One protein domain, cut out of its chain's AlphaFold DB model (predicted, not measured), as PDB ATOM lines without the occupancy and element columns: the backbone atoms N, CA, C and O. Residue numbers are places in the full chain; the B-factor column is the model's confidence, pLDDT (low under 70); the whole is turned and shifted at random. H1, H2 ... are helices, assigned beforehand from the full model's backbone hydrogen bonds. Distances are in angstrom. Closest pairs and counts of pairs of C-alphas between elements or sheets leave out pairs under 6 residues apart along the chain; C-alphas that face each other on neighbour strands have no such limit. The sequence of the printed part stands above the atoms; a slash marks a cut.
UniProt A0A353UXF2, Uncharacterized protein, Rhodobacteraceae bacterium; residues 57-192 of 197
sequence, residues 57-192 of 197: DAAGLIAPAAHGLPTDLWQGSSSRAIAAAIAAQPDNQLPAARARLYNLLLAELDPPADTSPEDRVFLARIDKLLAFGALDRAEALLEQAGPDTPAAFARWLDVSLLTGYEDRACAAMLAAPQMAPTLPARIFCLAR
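Overview. This is residues 57 to 192 of the 197 residues of an uncharacterized protein of Rhodobacteraceae bacterium (UniProt A0A353UXF2). Helices stand side by side in a zigzag row along the longest axis, H4, H5, H6 and H7 running by turns opposite ways, with H2 and H3 packed on H4 towards one end and H8 turned across H7 at the other. H4, H5 and H6 form an up-and-down bundle, each helix running against the one before. The printed part has 136 residues with eight named helices, H1 to H8 along the chain, and no named strand: all helix. It is compact, with a radius of gyration of the C-alphas of 15.5 A and spans of 47 by 32 by 25 A.

Arrangement. H1, residues 64 to 67, is close to but not clearly touching H3, residues 95 to 106; their closest C-alphas, His 67 and Asn 103, are 6.9 A apart. H2, residues 79 to 87, touches the hub H4, residues 120 to 131, the same way at a shallow tilt of 7 degrees (closest C-alphas Ala 83 and Val 121, 4.9 A). H3 and H4 form a hairpin at a steep tilt of 41 degrees, H3 touching with residues 102 to 106 alone, closest at the C-alphas of Leu 105 and Arg 125, 5.4 A. H4 and H5, residues 135 to 145, form a hairpin, closest at the C-alphas of Ile 126 and Ala 138, 5.5 A. H6, residues 150 to 163, forms hairpins with H5 and with H7, residues 166 to 175. H8, residues 183 to 191, touches H7 about perpendicular, at 77 degrees. Every O i to N i+4 pair is within hydrogen-bond range in H2, H3, H4, H5, H7 and H8; H6 has 9 of 10, and H1 is too short for one.

Along the chain. H1 begins at C-alpha 64, (-8.851, 19.993, 10.767). H6 is 19.7 A long, H3 16.5 A and H4 16.3 A. H8 ends at C-alpha 191, (27.892, 38.645, -0.036).

Size, cuts and confidence. The two farthest C-alphas, Gly 76 and Ala 191, are 47.9 A apart. The printed part has no cut; the links H1 to H2 and H3 to H4 are long. No printed residue is under 70 in pLDDT.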
ATOM      1  N   ASP A  57       5.423  19.511  15.208       94.50
ATOM      2  CA  ASP A  57       4.619  18.385  14.724       94.50
ATOM      3  C   ASP A  57       3.104  18.660  14.804       94.50
ATOM      4  O   ASP A  57       2.354  18.105  13.998       94.50
ATOM      5  N   ALA A  58       2.665  19.571  15.685       94.19
ATOM      6  CA  ALA A  58       1.279  20.025  15.770       94.19
ATOM      7  C   ALA A  58       0.933  21.220  14.866       94.19
ATOM      8  O   ALA A  58      -0.243  21.497  14.638       94.19
ATOM      9  N   ALA A  59       1.931  21.935  14.341       94.12
ATOM     10  CA  ALA A  59       1.719  23.165  13.589       94.12
ATOM     11  C   ALA A  59       0.835  22.941  12.353       94.12
ATOM     12  O   ALA A  59       0.914  21.914  11.671       94.12
ATOM     13  N   GLY A  60       0.018  23.937  12.026       94.50
ATOM     14  CA  GLY A  60      -0.854  23.922  10.862       94.50
ATOM     15  C   GLY A  60      -1.291  25.322  10.457       94.50
ATOM     16  O   GLY A  60      -1.114  26.286  11.195       94.50
ATOM     17  N   LEU A  61      -1.847  25.422   9.253       94.69
ATOM     18  CA  LEU A  61      -2.413  26.646   8.679       94.69
ATOM     19  C   LEU A  61      -3.941  26.595   8.575       94.69
ATOM     20  O   LEU A  61      -4.571  27.610   8.286       94.69
ATOM     21  N   ILE A  62      -4.542  25.412   8.742       93.88
ATOM     22  CA  ILE A  62      -5.986  25.207   8.603       93.88
ATOM     23  C   ILE A  62      -6.530  24.357   9.751       93.88
ATOM     24  O   ILE A  62      -5.883  23.413  10.212       93.88
ATOM     25  N   ALA A  63      -7.763  24.651  10.160       89.56
ATOM     26  CA  ALA A  63      -8.470  23.859  11.158       89.56
ATOM     27  C   ALA A  63      -8.860  22.473  10.585       89.56
ATOM     28  O   ALA A  63      -9.510  22.420   9.533       89.56
ATOM     29  N   PRO A  64      -8.558  21.348  11.265       82.12
ATOM     30  CA  PRO A  64      -8.851  19.993  10.767       82.12
ATOM     31  C   PRO A  64     -10.333  19.739  10.495       82.12
ATOM     32  O   PRO A  64     -10.701  19.163   9.466       82.12
ATOM     33  N   ALA A  65     -11.193  20.220  11.399       80.25
ATOM     34  CA  ALA A  65     -12.635  19.991  11.358       80.25
ATOM     35  C   ALA A  65     -13.279  20.530  10.072       80.25
ATOM     36  O   ALA A  65     -14.170  19.890   9.515       80.25
ATOM     37  N   ALA A  66     -12.772  21.649   9.537       81.06
ATOM     38  CA  ALA A  66     -13.245  22.228   8.278       81.06
ATOM     39  C   ALA A  66     -13.016  21.302   7.064       81.06
ATOM     40  O   ALA A  66     -13.651  21.465   6.023       81.06
ATOM     41  N   HIS A  67     -12.137  20.304   7.201       84.06
ATOM     42  CA  HIS A  67     -11.764  19.369   6.142       84.06
ATOM     43  C   HIS A  67     -12.124  17.908   6.449       84.06
ATOM     44  O   HIS A  67     -11.791  17.025   5.651       84.06
ATOM     45  N   GLY A  68     -12.851  17.663   7.546       89.06
ATOM     46  CA  GLY A  68     -13.264  16.326   7.981       89.06
ATOM     47  C   GLY A  68     -12.113  15.472   8.515       89.06
ATOM     48  O   GLY A  68     -12.190  14.249   8.443       89.06
ATOM     49  N   LEU A  69     -11.037  16.106   8.990       92.19
ATOM     50  CA  LEU A  69      -9.915  15.425   9.628       92.19
ATOM     51  C   LEU A  69     -10.118  15.428  11.153       92.19
ATOM     52  O   LEU A  69     -10.409  16.492  11.707       92.19
ATOM     53  N   PRO A  70      -9.977  14.277  11.831       93.81
ATOM     54  CA  PRO A  70      -9.939  14.239  13.289       93.81
ATOM     55  C   PRO A  70      -8.645  14.899  13.795       93.81
ATOM     56  O   PRO A  70      -7.611  14.800  13.134       93.81
ATOM     57  N   THR A  71      -8.689  15.600  14.933       93.00
ATOM     58  CA  THR A  71      -7.499  16.284  15.483       93.00
ATOM     59  C   THR A  71      -6.448  15.281  15.950       93.00
ATOM     60  O   THR A  71      -5.262  15.494  15.729       93.00
ATOM     61  N   ASP A  72      -6.885  14.136  16.471       94.00
ATOM     62  CA  ASP A  72      -6.076  13.023  16.962       94.00
ATOM     63  C   ASP A  72      -5.660  12.035  15.856       94.00
ATOM     64  O   ASP A  72      -5.371  10.872  16.128       94.00
ATOM     65  N   LEU A  73      -5.580  12.486  14.596       94.94
ATOM     66  CA  LEU A  73      -5.263  11.648  13.428       94.94
ATOM     67  C   LEU A  73      -4.006  10.777  13.609       94.94
ATOM     68  O   LEU A  73      -3.930   9.671  13.073       94.94
ATOM     69  N   TRP A  74      -3.012  11.282  14.341       95.06
ATOM     70  CA  TRP A  74      -1.731  10.612  14.572       95.06
ATOM     71  C   TRP A  74      -1.740   9.627  15.743       95.06
ATOM     72  O   TRP A  74      -0.744   8.929  15.963       95.06
ATOM     73  N   GLN A  75      -2.841   9.541  16.490       94.12
ATOM     74  CA  GLN A  75      -2.941   8.695  17.670       94.12
ATOM     75  C   GLN A  75      -2.628   7.228  17.329       94.12
ATOM     76  O   GLN A  75      -3.127   6.655  16.362       94.12
ATOM     77  N   GLY A  76      -1.764   6.610  18.138       94.44
ATOM     78  CA  GLY A  76      -1.355   5.211  17.969       94.44
ATOM     79  C   GLY A  76      -0.281   4.961  16.904       94.44
ATOM     80  O   GLY A  76       0.161   3.822  16.765       94.44
ATOM     81  N   SER A  77       0.184   5.989  16.187       96.75
ATOM     82  CA  SER A  77       1.286   5.877  15.228       96.75
ATOM     83  C   SER A  77       2.554   6.562  15.742       96.75
ATOM     84  O   SER A  77       2.495   7.619  16.359       96.75
ATOM     85  N   SER A  78       3.719   5.967  15.467       97.25
ATOM     86  CA  SER A  78       5.011   6.612  15.757       97.25
ATOM     87  C   SER A  78       5.310   7.727  14.757       97.25
ATOM     88  O   SER A  78       5.015   7.584  13.564       97.25
ATOM     89  N   SER A  79       6.004   8.771  15.202       97.56
ATOM     90  CA  SER A  79       6.466   9.886  14.366       97.56
ATOM     91  C   SER A  79       7.244   9.393  13.142       97.56
ATOM     92  O   SER A  79       7.074   9.891  12.031       97.56
ATOM     93  N   ARG A  80       8.059   8.343  13.316       97.62
ATOM     94  CA  ARG A  80       8.819   7.706  12.228       97.62
ATOM     95  C   ARG A  80       7.914   7.066  11.177       97.62
ATOM     96  O   ARG A  80       8.170   7.213   9.986       97.62
ATOM     97  N   ALA A  81       6.884   6.339  11.610       98.12
ATOM     98  CA  ALA A  81       5.951   5.677  10.704       98.12
ATOM     99  C   ALA A  81       5.118   6.699   9.921       98.12
ATOM    100  O   ALA A  81       4.952   6.550   8.713       98.12
ATOM    101  N   ILE A  82       4.664   7.762  10.588       98.06
ATOM    102  CA  ILE A  82       3.917   8.859   9.959       98.06
ATOM    103  C   ILE A  82       4.788   9.568   8.920       98.06
ATOM    104  O   ILE A  82       4.384   9.695   7.766       98.06
ATOM    105  N   ALA A  83       6.007   9.970   9.294       98.25
ATOM    106  CA  ALA A  83       6.944  10.623   8.383       98.25
ATOM    107  C   ALA A  83       7.241   9.755   7.146       98.25
ATOM    108  O   ALA A  83       7.196  10.245   6.017       98.25
ATOM    109  N   ALA A  84       7.466   8.450   7.340       98.31
ATOM    110  CA  ALA A  84       7.667   7.508   6.243       98.31
ATOM    111  C   ALA A  84       6.424   7.382   5.343       98.31
ATOM    112  O   ALA A  84       6.552   7.381   4.119       98.31
ATOM    113  N   ALA A  85       5.224   7.320   5.927       98.06
ATOM    114  CA  ALA A  85       3.972   7.237   5.179       98.06
ATOM    115  C   ALA A  85       3.699   8.499   4.347       98.06
ATOM    116  O   ALA A  85       3.215   8.389   3.219       98.06
ATOM    117  N   ILE A  86       4.034   9.682   4.874       98.00
ATOM    118  CA  ILE A  86       3.957  10.958   4.152       98.00
ATOM    119  C   ILE A  86       4.966  10.979   3.002       98.00
ATOM    120  O   ILE A  86       4.596  11.278   1.868       98.00
ATOM    121  N   ALA A  87       6.225  10.621   3.265       97.75
ATOM    122  CA  ALA A  87       7.276  10.605   2.251       97.75
ATOM    123  C   ALA A  87       6.951   9.646   1.091       97.75
ATOM    124  O   ALA A  87       7.161   9.994  -0.073       97.75
ATOM    125  N   ALA A  88       6.371   8.482   1.404       97.38
ATOM    126  CA  ALA A  88       5.986   7.453   0.440       97.38
ATOM    127  C   ALA A  88       4.788   7.830  -0.451       97.38
ATOM    128  O   ALA A  88       4.487   7.105  -1.400       97.38
ATOM    129  N   GLN A  89       4.094   8.940  -0.174       96.88
ATOM    130  CA  GLN A  89       3.006   9.395  -1.035       96.88
ATOM    131  C   GLN A  89       3.543   9.735  -2.434       96.88
ATOM    132  O   GLN A  89       4.473  10.537  -2.531       96.88
ATOM    133  N   PRO A  90       2.978   9.181  -3.521       94.25
ATOM    134  CA  PRO A  90       3.480   9.431  -4.869       94.25
ATOM    135  C   PRO A  90       3.313  10.901  -5.258       94.25
ATOM    136  O   PRO A  90       2.343  11.536  -4.851       94.25
ATOM    137  N   ASP A  91       4.215  11.437  -6.077       90.31
ATOM    138  CA  ASP A  91       4.126  12.843  -6.498       90.31
ATOM    139  C   ASP A  91       3.117  13.056  -7.635       90.31
ATOM    140  O   ASP A  91       2.451  14.090  -7.717       90.31
ATOM    141  N   ASN A  92       2.921  12.032  -8.467       89.50
ATOM    142  CA  ASN A  92       1.914  12.022  -9.522       89.50
ATOM    143  C   ASN A  92       0.633  11.314  -9.050       89.50
ATOM    144  O   ASN A  92       0.443  10.121  -9.288       89.50
ATOM    145  N   GLN A  93      -0.229  12.046  -8.343       90.19
ATOM    146  CA  GLN A  93      -1.516  11.537  -7.855       90.19
ATOM    147  C   GLN A  93      -2.693  12.060  -8.672       90.19
ATOM    148  O   GLN A  93      -2.637  13.131  -9.278       90.19
ATOM    149  N   LEU A  94      -3.825  11.358  -8.569       95.75
ATOM    150  CA  LEU A  94      -5.109  11.902  -9.000       95.75
ATOM    151  C   LEU A  94      -5.383  13.240  -8.282       95.75
ATOM    152  O   LEU A  94      -5.153  13.333  -7.071       95.75
ATOM    153  N   PRO A  95      -5.937  14.259  -8.967       93.44
ATOM    154  CA  PRO A  95      -6.142  15.584  -8.379       93.44
ATOM    155  C   PRO A  95      -6.929  15.579  -7.061       93.44
ATOM    156  O   PRO A  95      -6.589  16.317  -6.137       93.44
ATOM    157  N   ALA A  96      -7.944  14.717  -6.943       93.25
ATOM    158  CA  ALA A  96      -8.750  14.592  -5.729       93.25
ATOM    159  C   ALA A  96      -7.955  14.021  -4.539       93.25
ATOM    160  O   ALA A  96      -8.089  14.515  -3.419       93.25
ATOM    161  N   ALA A  97      -7.097  13.023  -4.781       93.81
ATOM    162  CA  ALA A  97      -6.211  12.466  -3.759       93.81
ATOM    163  C   ALA A  97      -5.176  13.511  -3.322       93.81
ATOM    164  O   ALA A  97      -5.020  13.764  -2.128       93.81
ATOM    165  N   ARG A  98      -4.581  14.219  -4.294       93.50
ATOM    166  CA  ARG A  98      -3.636  15.308  -4.028       93.50
ATOM    167  C   ARG A  98      -4.263  16.398  -3.161       93.50
ATOM    168  O   ARG A  98      -3.647  16.832  -2.197       93.50
ATOM    169  N   ALA A  99      -5.492  16.820  -3.462       92.69
ATOM    170  CA  ALA A  99      -6.199  17.836  -2.681       92.69
ATOM    171  C   ALA A  99      -6.442  17.402  -1.225       92.69
ATOM    172  O   ALA A  99      -6.281  18.203  -0.306       92.69
ATOM    173  N   ARG A 100      -6.791  16.130  -0.996       93.38
ATOM    174  CA  ARG A 100      -6.952  15.587   0.362       93.38
ATOM    175  C   ARG A 100      -5.633  15.530   1.116       93.38
ATOM    176  O   ARG A 100      -5.591  15.958   2.267       93.38
ATOM    177  N   LEU A 101      -4.570  15.071   0.459       95.25
ATOM    178  CA  LEU A 101      -3.236  15.065   1.045       95.25
ATOM    179  C   LEU A 101      -2.787  16.486   1.397       95.25
ATOM    180  O   LEU A 101      -2.349  16.705   2.513       95.25
ATOM    181  N   TYR A 102      -2.990  17.473   0.520       95.06
ATOM    182  CA  TYR A 102      -2.704  18.878   0.831       95.06
ATOM    183  C   TYR A 102      -3.401  19.368   2.101       95.06
ATOM    184  O   TYR A 102      -2.767  20.035   2.913       95.06
ATOM    185  N   ASN A 103      -4.679  19.033   2.293       94.50
ATOM    186  CA  ASN A 103      -5.390  19.422   3.510       94.50
ATOM    187  C   ASN A 103      -4.771  18.760   4.747       94.50
ATOM    188  O   ASN A 103      -4.562  19.428   5.751       94.50
ATOM    189  N   LEU A 104      -4.413  17.477   4.661       95.94
ATOM    190  CA  LEU A 104      -3.727  16.771   5.745       95.94
ATOM    191  C   LEU A 104      -2.354  17.387   6.053       95.94
ATOM    192  O   LEU A 104      -2.035  17.611   7.215       95.94
ATOM    193  N   LEU A 105      -1.561  17.721   5.031       97.19
ATOM    194  CA  LEU A 105      -0.232  18.316   5.203       97.19
ATOM    195  C   LEU A 105      -0.280  19.713   5.832       97.19
ATOM    196  O   LEU A 105       0.719  20.141   6.402       97.19
ATOM    197  N   LEU A 106      -1.408  20.420   5.749       96.94
ATOM    198  CA  LEU A 106      -1.565  21.794   6.239       96.94
ATOM    199  C   LEU A 106      -2.409  21.895   7.514       96.94
ATOM    200  O   LEU A 106      -2.482  22.976   8.091       96.94
ATOM    201  N   ALA A 107      -3.042  20.809   7.952       96.56
ATOM    202  CA  ALA A 107      -3.903  20.801   9.127       96.56
ATOM    203  C   ALA A 107      -3.114  20.969  10.435       96.56
ATOM    204  O   ALA A 107      -1.992  20.481  10.563       96.56
ATOM    205  N   GLU A 108      -3.711  21.658  11.405       95.31
ATOM    206  CA  GLU A 108      -3.218  21.725  12.788       95.31
ATOM    207  C   GLU A 108      -3.701  20.487  13.552       95.31
ATOM    208  O   GLU A 108      -4.884  20.379  13.853       95.31
ATOM    209  N   LEU A 109      -2.826  19.511  13.792       94.88
ATOM    210  CA  LEU A 109      -3.195  18.189  14.321       94.88
ATOM    211  C   LEU A 109      -2.503  17.935  15.657       94.88
ATOM    212  O   LEU A 109      -1.399  18.419  15.875       94.88
ATOM    213  N   ASP A 110      -3.108  17.130  16.526       95.12
ATOM    214  CA  ASP A 110      -2.459  16.720  17.766       95.12
ATOM    215  C   ASP A 110      -1.180  15.940  17.431       95.12
ATOM    216  O   ASP A 110      -1.214  15.019  16.609       95.12
ATOM    217  N   PRO A 111      -0.038  16.294  18.032       95.06
ATOM    218  CA  PRO A 111       1.249  15.722  17.670       95.06
ATOM    219  C   PRO A 111       1.327  14.242  18.100       95.06
ATOM    220  O   PRO A 111       0.667  13.843  19.067       95.06
ATOM    221  N   PRO A 112       2.150  13.403  17.443       95.50
ATOM    222  CA  PRO A 112       2.364  12.028  17.890       95.50
ATOM    223  C   PRO A 112       2.898  11.968  19.327       95.50
ATOM    224  O   PRO A 112       3.648  12.841  19.766       95.50
ATOM    225  N   ALA A 113       2.580  10.898  20.059       92.88
ATOM    226  CA  ALA A 113       3.001  10.758  21.456       92.88
ATOM    227  C   ALA A 113       4.532  10.705  21.639       92.88
ATOM    228  O   ALA A 113       5.034  11.067  22.699       92.88
ATOM    229  N   ASP A 114       5.268  10.266  20.613       94.12
ATOM    230  CA  ASP A 114       6.734  10.193  20.580       94.12
ATOM    231  C   ASP A 114       7.384  11.409  19.891       94.12
ATOM    232  O   ASP A 114       8.505  11.303  19.390       94.12
ATOM    233  N   THR A 115       6.680  12.549  19.849       91.00
ATOM    234  CA  THR A 115       7.213  13.811  19.317       91.00
ATOM    235  C   THR A 115       8.515  14.177  20.008       91.00
ATOM    236  O   THR A 115       8.620  14.166  21.235       91.00
ATOM    237  N   SER A 116       9.497  14.553  19.201       87.81
ATOM    238  CA  SER A 116      10.852  14.860  19.635       87.81
ATOM    239  C   SER A 116      11.343  16.166  18.997       87.81
ATOM    240  O   SER A 116      10.723  16.653  18.051       87.81
ATOM    241  N   PRO A 117      12.471  16.730  19.461       85.44
ATOM    242  CA  PRO A 117      13.064  17.944  18.887       85.44
ATOM    243  C   PRO A 117      13.468  17.822  17.411       85.44
ATOM    244  O   PRO A 117      13.798  18.817  16.772       85.44
ATOM    245  N   GLU A 118      13.467  16.606  16.857       88.12
ATOM    246  CA  GLU A 118      13.725  16.387  15.435       88.12
ATOM    247  C   GLU A 118      12.545  16.775  14.532       88.12
ATOM    248  O   GLU A 118      12.720  16.762  13.315       88.12
ATOM    249  N   ASP A 119      11.365  17.079  15.096       92.75
ATOM    250  CA  ASP A 119      10.184  17.568  14.366       92.75
ATOM    251  C   ASP A 119       9.873  16.703  13.119       92.75
ATOM    252  O   ASP A 119       9.662  17.194  12.005       92.75
ATOM    253  N   ARG A 120       9.950  15.369  13.272       96.00
ATOM    254  CA  ARG A 120       9.999  14.426  12.135       96.00
ATOM    255  C   ARG A 120       8.761  14.513  11.252       96.00
ATOM    256  O   ARG A 120       8.881  14.410  10.030       96.00
ATOM    257  N   VAL A 121       7.580  14.635  11.857       97.44
ATOM    258  CA  VAL A 121       6.320  14.678  11.108       97.44
ATOM    259  C   VAL A 121       6.189  16.021  10.406       97.44
ATOM    260  O   VAL A 121       5.855  16.060   9.223       97.44
ATOM    261  N   PHE A 122       6.519  17.109  11.092       97.56
ATOM    262  CA  PHE A 122       6.552  18.450  10.533       97.56
ATOM    263  C   PHE A 122       7.480  18.541   9.318       97.56
ATOM    264  O   PHE A 122       7.039  18.944   8.242       97.56
ATOM    265  N   LEU A 123       8.733  18.093   9.436       97.69
ATOM    266  CA  LEU A 123       9.685  18.129   8.323       97.69
ATOM    267  C   LEU A 123       9.234  17.249   7.155       97.69
ATOM    268  O   LEU A 123       9.323  17.680   6.009       97.69
ATOM    269  N   ALA A 124       8.664  16.067   7.415       98.25
ATOM    270  CA  ALA A 124       8.103  15.233   6.353       98.25
ATOM    271  C   ALA A 124       6.945  15.925   5.617       98.25
ATOM    272  O   ALA A 124       6.812  15.790   4.396       98.25
ATOM    273  N   ARG A 125       6.113  16.688   6.341       98.00
ATOM    274  CA  ARG A 125       5.033  17.479   5.739       98.00
ATOM    275  C   ARG A 125       5.583  18.588   4.851       98.00
ATOM    276  O   ARG A 125       5.120  18.721   3.719       98.00
ATOM    277  N   ILE A 126       6.578  19.332   5.334       98.25
ATOM    278  CA  ILE A 126       7.269  20.365   4.554       98.25
ATOM    279  C   ILE A 126       7.892  19.755   3.300       98.25
ATOM    280  O   ILE A 126       7.564  20.180   2.197       98.25
ATOM    281  N   ASP A 127       8.703  18.710   3.439       97.75
ATOM    282  CA  ASP A 127       9.412  18.090   2.318       97.75
ATOM    283  C   ASP A 127       8.430  17.574   1.243       97.75
ATOM    284  O   ASP A 127       8.682  17.716   0.045       97.75
ATOM    285  N   LYS A 128       7.253  17.061   1.637       98.00
ATOM    286  CA  LYS A 128       6.199  16.665   0.687       98.00
ATOM    287  C   LYS A 128       5.509  17.861   0.016       98.00
ATOM    288  O   LYS A 128       5.216  17.787  -1.176       98.00
ATOM    289  N   LEU A 129       5.275  18.967   0.728       97.38
ATOM    290  CA  LEU A 129       4.769  20.209   0.121       97.38
ATOM    291  C   LEU A 129       5.752  20.753  -0.925       97.38
ATOM    292  O   LEU A 129       5.330  21.150  -2.013       97.38
ATOM    293  N   LEU A 130       7.053  20.708  -0.630       96.38
ATOM    294  CA  LEU A 130       8.118  21.112  -1.552       96.38
ATOM    295  C   LEU A 130       8.182  20.204  -2.781       96.38
ATOM    296  O   LEU A 130       8.243  20.709  -3.900       96.38
ATOM    297  N   ALA A 131       8.071  18.884  -2.600       94.94
ATOM    298  CA  ALA A 131       8.000  17.930  -3.708       94.94
ATOM    299  C   ALA A 131       6.812  18.203  -4.650       94.94
ATOM    300  O   ALA A 131       6.896  17.964  -5.853       94.94
ATOM    301  N   PHE A 132       5.708  18.748  -4.129       93.88
ATOM    302  CA  PHE A 132       4.558  19.151  -4.943       93.88
ATOM    303  C   PHE A 132       4.657  20.571  -5.521       93.88
ATOM    304  O   PHE A 132       3.721  21.012  -6.196       93.88
ATOM    305  N   GLY A 133       5.751  21.289  -5.257       93.81
ATOM    306  CA  GLY A 133       5.959  22.669  -5.689       93.81
ATOM    307  C   GLY A 133       5.111  23.700  -4.938       93.81
ATOM    308  O   GLY A 133       4.951  24.818  -5.420       93.81
ATOM    309  N   ALA A 134       4.550  23.364  -3.772       95.88
ATOM    310  CA  ALA A 134       3.767  24.297  -2.958       95.88
ATOM    311  C   ALA A 134       4.651  25.149  -2.043       95.88
ATOM    312  O   ALA A 134       4.514  25.104  -0.817       95.88
ATOM    313  N   LEU A 135       5.538  25.930  -2.659       96.69
ATOM    314  CA  LEU A 135       6.531  26.754  -1.967       96.69
ATOM    315  C   LEU A 135       5.873  27.724  -0.978       96.69
ATOM    316  O   LEU A 135       6.174  27.646   0.207       96.69
ATOM    317  N   ASP A 136       4.886  28.514  -1.412       95.38
ATOM    318  CA  ASP A 136       4.207  29.503  -0.554       95.38
ATOM    319  C   ASP A 136       3.553  28.874   0.689       95.38
ATOM    320  O   ASP A 136       3.516  29.461   1.769       95.38
ATOM    321  N   ARG A 137       3.014  27.654   0.556       96.44
ATOM    322  CA  ARG A 137       2.359  26.961   1.678       96.44
ATOM    323  C   ARG A 137       3.373  26.348   2.633       96.44
ATOM    324  O   ARG A 137       3.146  26.366   3.838       96.44
ATOM    325  N   ALA A 138       4.460  25.792   2.096       97.69
ATOM    326  CA  ALA A 138       5.575  25.315   2.903       97.69
ATOM    327  C   ALA A 138       6.208  26.479   3.677       97.69
ATOM    328  O   ALA A 138       6.458  26.350   4.870       97.69
ATOM    329  N   GLU A 139       6.386  27.627   3.020       96.56
ATOM    330  CA  GLU A 139       6.891  28.858   3.618       96.56
ATOM    331  C   GLU A 139       6.015  29.335   4.778       96.56
ATOM    332  O   GLU A 139       6.502  29.475   5.898       96.56
ATOM    333  N   ALA A 140       4.711  29.487   4.540       96.12
ATOM    334  CA  ALA A 140       3.770  29.913   5.569       96.12
ATOM    335  C   ALA A 140       3.743  28.951   6.769       96.12
ATOM    336  O   ALA A 140       3.678  29.392   7.915       96.12
ATOM    337  N   LEU A 141       3.822  27.636   6.527       96.88
ATOM    338  CA  LEU A 141       3.849  26.643   7.601       96.88
ATOM    339  C   LEU A 141       5.174  26.681   8.390       96.88
ATOM    340  O   LEU A 141       5.149  26.549   9.611       96.88
ATOM    341  N   LEU A 142       6.312  26.908   7.720       96.50
ATOM    342  CA  LEU A 142       7.619  27.118   8.363       96.50
ATOM    343  C   LEU A 142       7.637  28.372   9.236       96.50
ATOM    344  O   LEU A 142       8.159  28.328  10.346       96.50
ATOM    345  N   GLU A 143       7.047  29.468   8.769       94.06
ATOM    346  CA  GLU A 143       6.937  30.705   9.544       94.06
ATOM    347  C   GLU A 143       6.026  30.555  10.756       94.06
ATOM    348  O   GLU A 143       6.409  30.949  11.856       94.06
ATOM    349  N   GLN A 144       4.855  29.940  10.570       93.38
ATOM    350  CA  GLN A 144       3.900  29.684  11.647       93.38
ATOM    351  C   GLN A 144       4.523  28.829  12.758       93.38
ATOM    352  O   GLN A 144       4.287  29.067  13.941       93.38
ATOM    353  N   ALA A 145       5.317  27.829  12.376       92.88
ATOM    354  CA  ALA A 145       5.997  26.927  13.297       92.88
ATOM    355  C   ALA A 145       7.317  27.494  13.852       92.88
ATOM    356  O   ALA A 145       7.868  26.931  14.797       92.88
ATOM    357  N   GLY A 146       7.836  28.576  13.267       91.81
ATOM    358  CA  GLY A 146       9.151  29.143  13.556       91.81
ATOM    359  C   GLY A 146      10.305  28.335  12.933       91.81
ATOM    360  O   GLY A 146      10.497  27.170  13.285       91.81
ATOM    361  N   PRO A 147      11.144  28.928  12.061       92.69
ATOM    362  CA  PRO A 147      12.312  28.264  11.480       92.69
ATOM    363  C   PRO A 147      13.549  28.381  12.394       92.69
ATOM    364  O   PRO A 147      14.615  28.802  11.957       92.69
ATOM    365  N   ASP A 148      13.416  28.055  13.680       90.25
ATOM    366  CA  ASP A 148      14.460  28.281  14.701       90.25
ATOM    367  C   ASP A 148      15.361  27.052  14.970       90.25
ATOM    368  O   ASP A 148      16.292  27.120  15.775       90.25
ATOM    369  N   THR A 149      15.126  25.936  14.270       90.44
ATOM    370  CA  THR A 149      16.012  24.764  14.266       90.44
ATOM    371  C   THR A 149      16.835  24.732  12.982       90.44
ATOM    372  O   THR A 149      16.335  25.144  11.934       90.44
ATOM    373  N   PRO A 150      18.066  24.183  12.984       91.88
ATOM    374  CA  PRO A 150      18.868  24.086  11.762       91.88
ATOM    375  C   PRO A 150      18.145  23.363  10.615       91.88
ATOM    376  O   PRO A 150      18.254  23.761   9.457       91.88
ATOM    377  N   ALA A 151      17.369  22.319  10.929       93.38
ATOM    378  CA  ALA A 151      16.640  21.549   9.927       93.38
ATOM    379  C   ALA A 151      15.474  22.337   9.306       93.38
ATOM    380  O   ALA A 151      15.317  22.292   8.085       93.38
ATOM    381  N   ALA A 152      14.690  23.062  10.113       94.44
ATOM    382  CA  ALA A 152      13.604  23.912   9.621       94.44
ATOM    383  C   ALA A 152      14.148  25.153   8.897       94.44
ATOM    384  O   ALA A 152      13.668  25.494   7.816       94.44
ATOM    385  N   PHE A 153      15.198  25.774   9.442       95.62
ATOM    386  CA  PHE A 153      15.877  26.918   8.840       95.62
ATOM    387  C   PHE A 153      16.422  26.590   7.448       95.62
ATOM    388  O   PHE A 153      16.253  27.386   6.529       95.62
ATOM    389  N   ALA A 154      17.015  25.404   7.264       95.25
ATOM    390  CA  ALA A 154      17.490  24.952   5.957       95.25
ATOM    391  C   ALA A 154      16.371  24.968   4.901       95.25
ATOM    392  O   ALA A 154      16.528  25.609   3.865       95.25
ATOM    393  N   ARG A 155      15.212  24.347   5.193       96.44
ATOM    394  CA  ARG A 155      14.058  24.367   4.272       96.44
ATOM    395  C   ARG A 155      13.551  25.783   4.045       96.44
ATOM    396  O   ARG A 155      13.211  26.132   2.922       96.44
ATOM    397  N   TRP A 156      13.477  26.594   5.095       97.19
ATOM    398  CA  TRP A 156      12.949  27.950   4.989       97.19
ATOM    399  C   TRP A 156      13.842  28.862   4.144       97.19
ATOM    400  O   TRP A 156      13.328  29.628   3.329       97.19
ATOM    401  N   LEU A 157      15.166  28.738   4.275       96.25
ATOM    402  CA  LEU A 157      16.118  29.434   3.415       96.25
ATOM    403  C   LEU A 157      15.978  28.980   1.959       96.25
ATOM    404  O   LEU A 157      15.875  29.830   1.080       96.25
ATOM    405  N   ASP A 158      15.928  27.667   1.708       95.44
ATOM    406  CA  ASP A 158      15.763  27.120   0.356       95.44
ATOM    407  C   ASP A 158      14.471  27.629  -0.296       95.44
ATOM    408  O   ASP A 158      14.483  28.084  -1.439       95.44
ATOM    409  N   VAL A 159      13.360  27.623   0.443       97.06
ATOM    410  CA  VAL A 159      12.082  28.160  -0.039       97.06
ATOM    411  C   VAL A 159      12.177  29.656  -0.307       97.06
ATOM    412  O   VAL A 159      11.803  30.081  -1.395       97.06
ATOM    413  N   SER A 160      12.747  30.431   0.620       95.56
ATOM    414  CA  SER A 160      12.905  31.884   0.474       95.56
ATOM    415  C   SER A 160      13.734  32.252  -0.761       95.56
ATOM    416  O   SER A 160      13.436  33.237  -1.434       95.56
ATOM    417  N   LEU A 161      14.758  31.455  -1.094       93.94
ATOM    418  CA  LEU A 161      15.554  31.620  -2.316       93.94
ATOM    419  C   LEU A 161      14.735  31.376  -3.589       93.94
ATOM    420  O   LEU A 161      14.980  32.017  -4.609       93.94
ATOM    421  N   LEU A 162      13.779  30.449  -3.541       94.94
ATOM    422  CA  LEU A 162      12.925  30.105  -4.679       94.94
ATOM    423  C   LEU A 162      11.735  31.061  -4.839       94.94
ATOM    424  O   LEU A 162      11.250  31.236  -5.957       94.94
ATOM    425  N   THR A 163      11.267  31.678  -3.751       93.38
ATOM    426  CA  THR A 163      10.121  32.603  -3.736       93.38
ATOM    427  C   THR A 163      10.521  34.079  -3.828       93.38
ATOM    428  O   THR A 163       9.659  34.930  -4.041       93.38
ATOM    429  N   GLY A 164      11.816  34.403  -3.744       92.25
ATOM    430  CA  GLY A 164      12.317  35.781  -3.827       92.25
ATOM    431  C   GLY A 164      12.261  36.547  -2.499       92.25
ATOM    432  O   GLY A 164      12.300  37.781  -2.487       92.25
ATOM    433  N   TYR A 165      12.137  35.828  -1.381       92.31
ATOM    434  CA  TYR A 165      12.137  36.375  -0.024       92.31
ATOM    435  C   TYR A 165      13.471  36.158   0.702       92.31
ATOM    436  O   TYR A 165      13.543  36.247   1.926       92.31
ATOM    437  N   GLU A 166      14.560  35.902  -0.020       93.62
ATOM    438  CA  GLU A 166      15.860  35.560   0.557       93.62
ATOM    439  C   GLU A 166      16.442  36.641   1.475       93.62
ATOM    440  O   GLU A 166      17.169  36.311   2.408       93.62
ATOM    441  N   ASP A 167      16.099  37.919   1.271       93.25
ATOM    442  CA  ASP A 167      16.600  39.031   2.091       93.25
ATOM    443  C   ASP A 167      16.253  38.833   3.578       93.25
ATOM    444  O   ASP A 167      17.103  39.031   4.453       93.25
ATOM    445  N   ARG A 168      15.031  38.370   3.876       91.94
ATOM    446  CA  ARG A 168      14.581  38.140   5.258       91.94
ATOM    447  C   ARG A 168      15.257  36.915   5.878       91.94
ATOM    448  O   ARG A 168      15.642  36.951   7.046       91.94
ATOM    449  N   ALA A 169      15.452  35.859   5.087       93.75
ATOM    450  CA  ALA A 169      16.098  34.634   5.539       93.75
ATOM    451  C   ALA A 169      17.588  34.860   5.791       93.75
ATOM    452  O   ALA A 169      18.128  34.435   6.812       93.75
ATOM    453  N   CYS A 170      18.234  35.636   4.924       94.50
ATOM    454  CA  CYS A 170      19.601  36.079   5.122       94.50
ATOM    455  C   CYS A 170      19.754  36.960   6.363       94.50
ATOM    456  O   CYS A 170      20.684  36.735   7.136       94.50
ATOM    457  N   ALA A 171      18.848  37.913   6.607       93.44
ATOM    458  CA  ALA A 171      18.886  38.729   7.823       93.44
ATOM    459  C   ALA A 171      18.788  37.869   9.097       93.44
ATOM    460  O   ALA A 171      19.585  38.047  10.021       93.44
ATOM    461  N   ALA A 172      17.876  36.892   9.120       93.19
ATOM    462  CA  ALA A 172      17.748  35.944  10.225       93.19
ATOM    463  C   ALA A 172      19.018  35.091  10.413       93.19
ATOM    464  O   ALA A 172      19.505  34.958  11.534       93.19
ATOM    465  N   MET A 173      19.619  34.584   9.329       93.62
ATOM    466  CA  MET A 173      20.867  33.813   9.417       93.62
ATOM    467  C   MET A 173      22.042  34.648   9.935       93.62
ATOM    468  O   MET A 173      22.884  34.142  10.669       93.62
ATOM    469  N   LEU A 174      22.138  35.921   9.541       92.19
ATOM    470  CA  LEU A 174      23.203  36.808  10.012       92.19
ATOM    471  C   LEU A 174      23.046  37.136  11.504       92.19
ATOM    472  O   LEU A 174      24.054  37.292  12.192       92.19
ATOM    473  N   ALA A 175      21.809  37.191  12.008       92.94
ATOM    474  CA  ALA A 175      21.519  37.324  13.435       92.94
ATOM    475  C   ALA A 175      21.795  36.031  14.227       92.94
ATOM    476  O   ALA A 175      22.161  36.101  15.399       92.94
ATOM    477  N   ALA A 176      21.667  34.863  13.589       91.38
ATOM    478  CA  ALA A 176      21.925  33.550  14.184       91.38
ATOM    479  C   ALA A 176      22.829  32.670  13.287       91.38
ATOM    480  O   ALA A 176      22.359  31.689  12.704       91.38
ATOM    481  N   PRO A 177      24.143  32.964  13.174       88.31
ATOM    482  CA  PRO A 177      25.038  32.280  12.232       88.31
ATOM    483  C   PRO A 177      25.163  30.768  12.444       88.31
ATOM    484  O   PRO A 177      25.520  30.048  11.515       88.31
ATOM    485  N   GLN A 178      24.874  30.280  13.654       87.88
ATOM    486  CA  GLN A 178      24.838  28.856  13.989       87.88
ATOM    487  C   GLN A 178      23.703  28.089  13.293       87.88
ATOM    488  O   GLN A 178      23.762  26.867  13.220       87.88
ATOM    489  N   MET A 179      22.683  28.787  12.779       88.56
ATOM    490  CA  MET A 179      21.589  28.191  12.003       88.56
ATOM    491  C   MET A 179      21.949  28.002  10.525       88.56
ATOM    492  O   MET A 179      21.174  27.405   9.783       88.56
ATOM    493  N   ALA A 180      23.110  28.503  10.080       89.81
ATOM    494  CA  ALA A 180      23.528  28.380   8.692       89.81
ATOM    495  C   ALA A 180      23.621  26.896   8.285       89.81
ATOM    496  O   ALA A 180      24.432  26.164   8.857       89.81
ATOM    497  N   PRO A 181      22.850  26.441   7.277       87.88
ATOM    498  CA  PRO A 181      22.787  25.021   6.940       87.88
ATOM    499  C   PRO A 181      24.089  24.533   6.304       87.88
ATOM    500  O   PRO A 181      24.490  23.384   6.471       87.88
ATOM    501  N   THR A 182      24.761  25.417   5.563       92.38
ATOM    502  CA  THR A 182      26.020  25.135   4.878       92.38
ATOM    503  C   THR A 182      26.889  26.395   4.801       92.38
ATOM    504  O   THR A 182      26.400  27.525   4.898       92.38
ATOM    505  N   LEU A 183      28.197  26.222   4.580       92.12
ATOM    506  CA  LEU A 183      29.100  27.348   4.327       92.12
ATOM    507  C   LEU A 183      28.704  28.156   3.068       92.12
ATOM    508  O   LEU A 183      28.688  29.383   3.165       92.12
ATOM    509  N   PRO A 184      28.330  27.538   1.925       93.88
ATOM    510  CA  PRO A 184      27.802  28.272   0.772       93.88
ATOM    511  C   PRO A 184      26.595  29.157   1.091       93.88
ATOM    512  O   PRO A 184      26.584  30.313   0.676       93.88
ATOM    513  N   ALA A 185      25.627  28.664   1.872       93.25
ATOM    514  CA  ALA A 185      24.482  29.469   2.303       93.25
ATOM    515  C   ALA A 185      24.944  30.711   3.081       93.25
ATOM    516  O   ALA A 185      24.547  31.836   2.775       93.25
ATOM    517  N   ARG A 186      25.871  30.529   4.030       93.31
ATOM    518  CA  ARG A 186      26.445  31.635   4.806       93.31
ATOM    519  C   ARG A 186      27.162  32.660   3.926       93.31
ATOM    520  O   ARG A 186      26.965  33.858   4.115       93.31
ATOM    521  N   ILE A 187      27.974  32.203   2.973       93.50
ATOM    522  CA  ILE A 187      28.671  33.078   2.018       93.50
ATOM    523  C   ILE A 187      27.660  33.858   1.176       93.50
ATOM    524  O   ILE A 187      27.818  35.067   1.032       93.50
ATOM    525  N   PHE A 188      26.613  33.196   0.672       93.00
ATOM    526  CA  PHE A 188      25.561  33.840  -0.116       93.00
ATOM    527  C   PHE A 188      24.948  35.028   0.633       93.00
ATOM    528  O   PHE A 188      24.911  36.137   0.102       93.00
ATOM    529  N   CYS A 189      24.547  34.834   1.889       93.88
ATOM    530  CA  CYS A 189      23.928  35.911   2.656       93.88
ATOM    531  C   CYS A 189      24.909  36.995   3.122       93.88
ATOM    532  O   CYS A 189      24.498  38.140   3.264       93.88
ATOM    533  N   LEU A 190      26.194  36.679   3.325       93.38
ATOM    534  CA  LEU A 190      27.229  37.684   3.619       93.38
ATOM    535  C   LEU A 190      27.575  38.547   2.401       93.38
ATOM    536  O   LEU A 190      27.857  39.734   2.543       93.38
ATOM    537  N   ALA A 191      27.586  37.948   1.209       93.19
ATOM    538  CA  ALA A 191      27.892  38.645  -0.036       93.19
ATOM    539  C   ALA A 191      26.758  39.580  -0.477       93.19
ATOM    540  O   ALA A 191      26.964  40.457  -1.319       93.19
ATOM    541  N   ARG A 192      25.557  39.394   0.076       83.56
ATOM    542  CA  ARG A 192      24.382  40.160  -0.293       83.56
ATOM    543  C   ARG A 192      24.301  41.440   0.549       83.56
ATOM    544  O   ARG A 192      24.197  41.360   1.772       83.56
TER     545      ARG A 192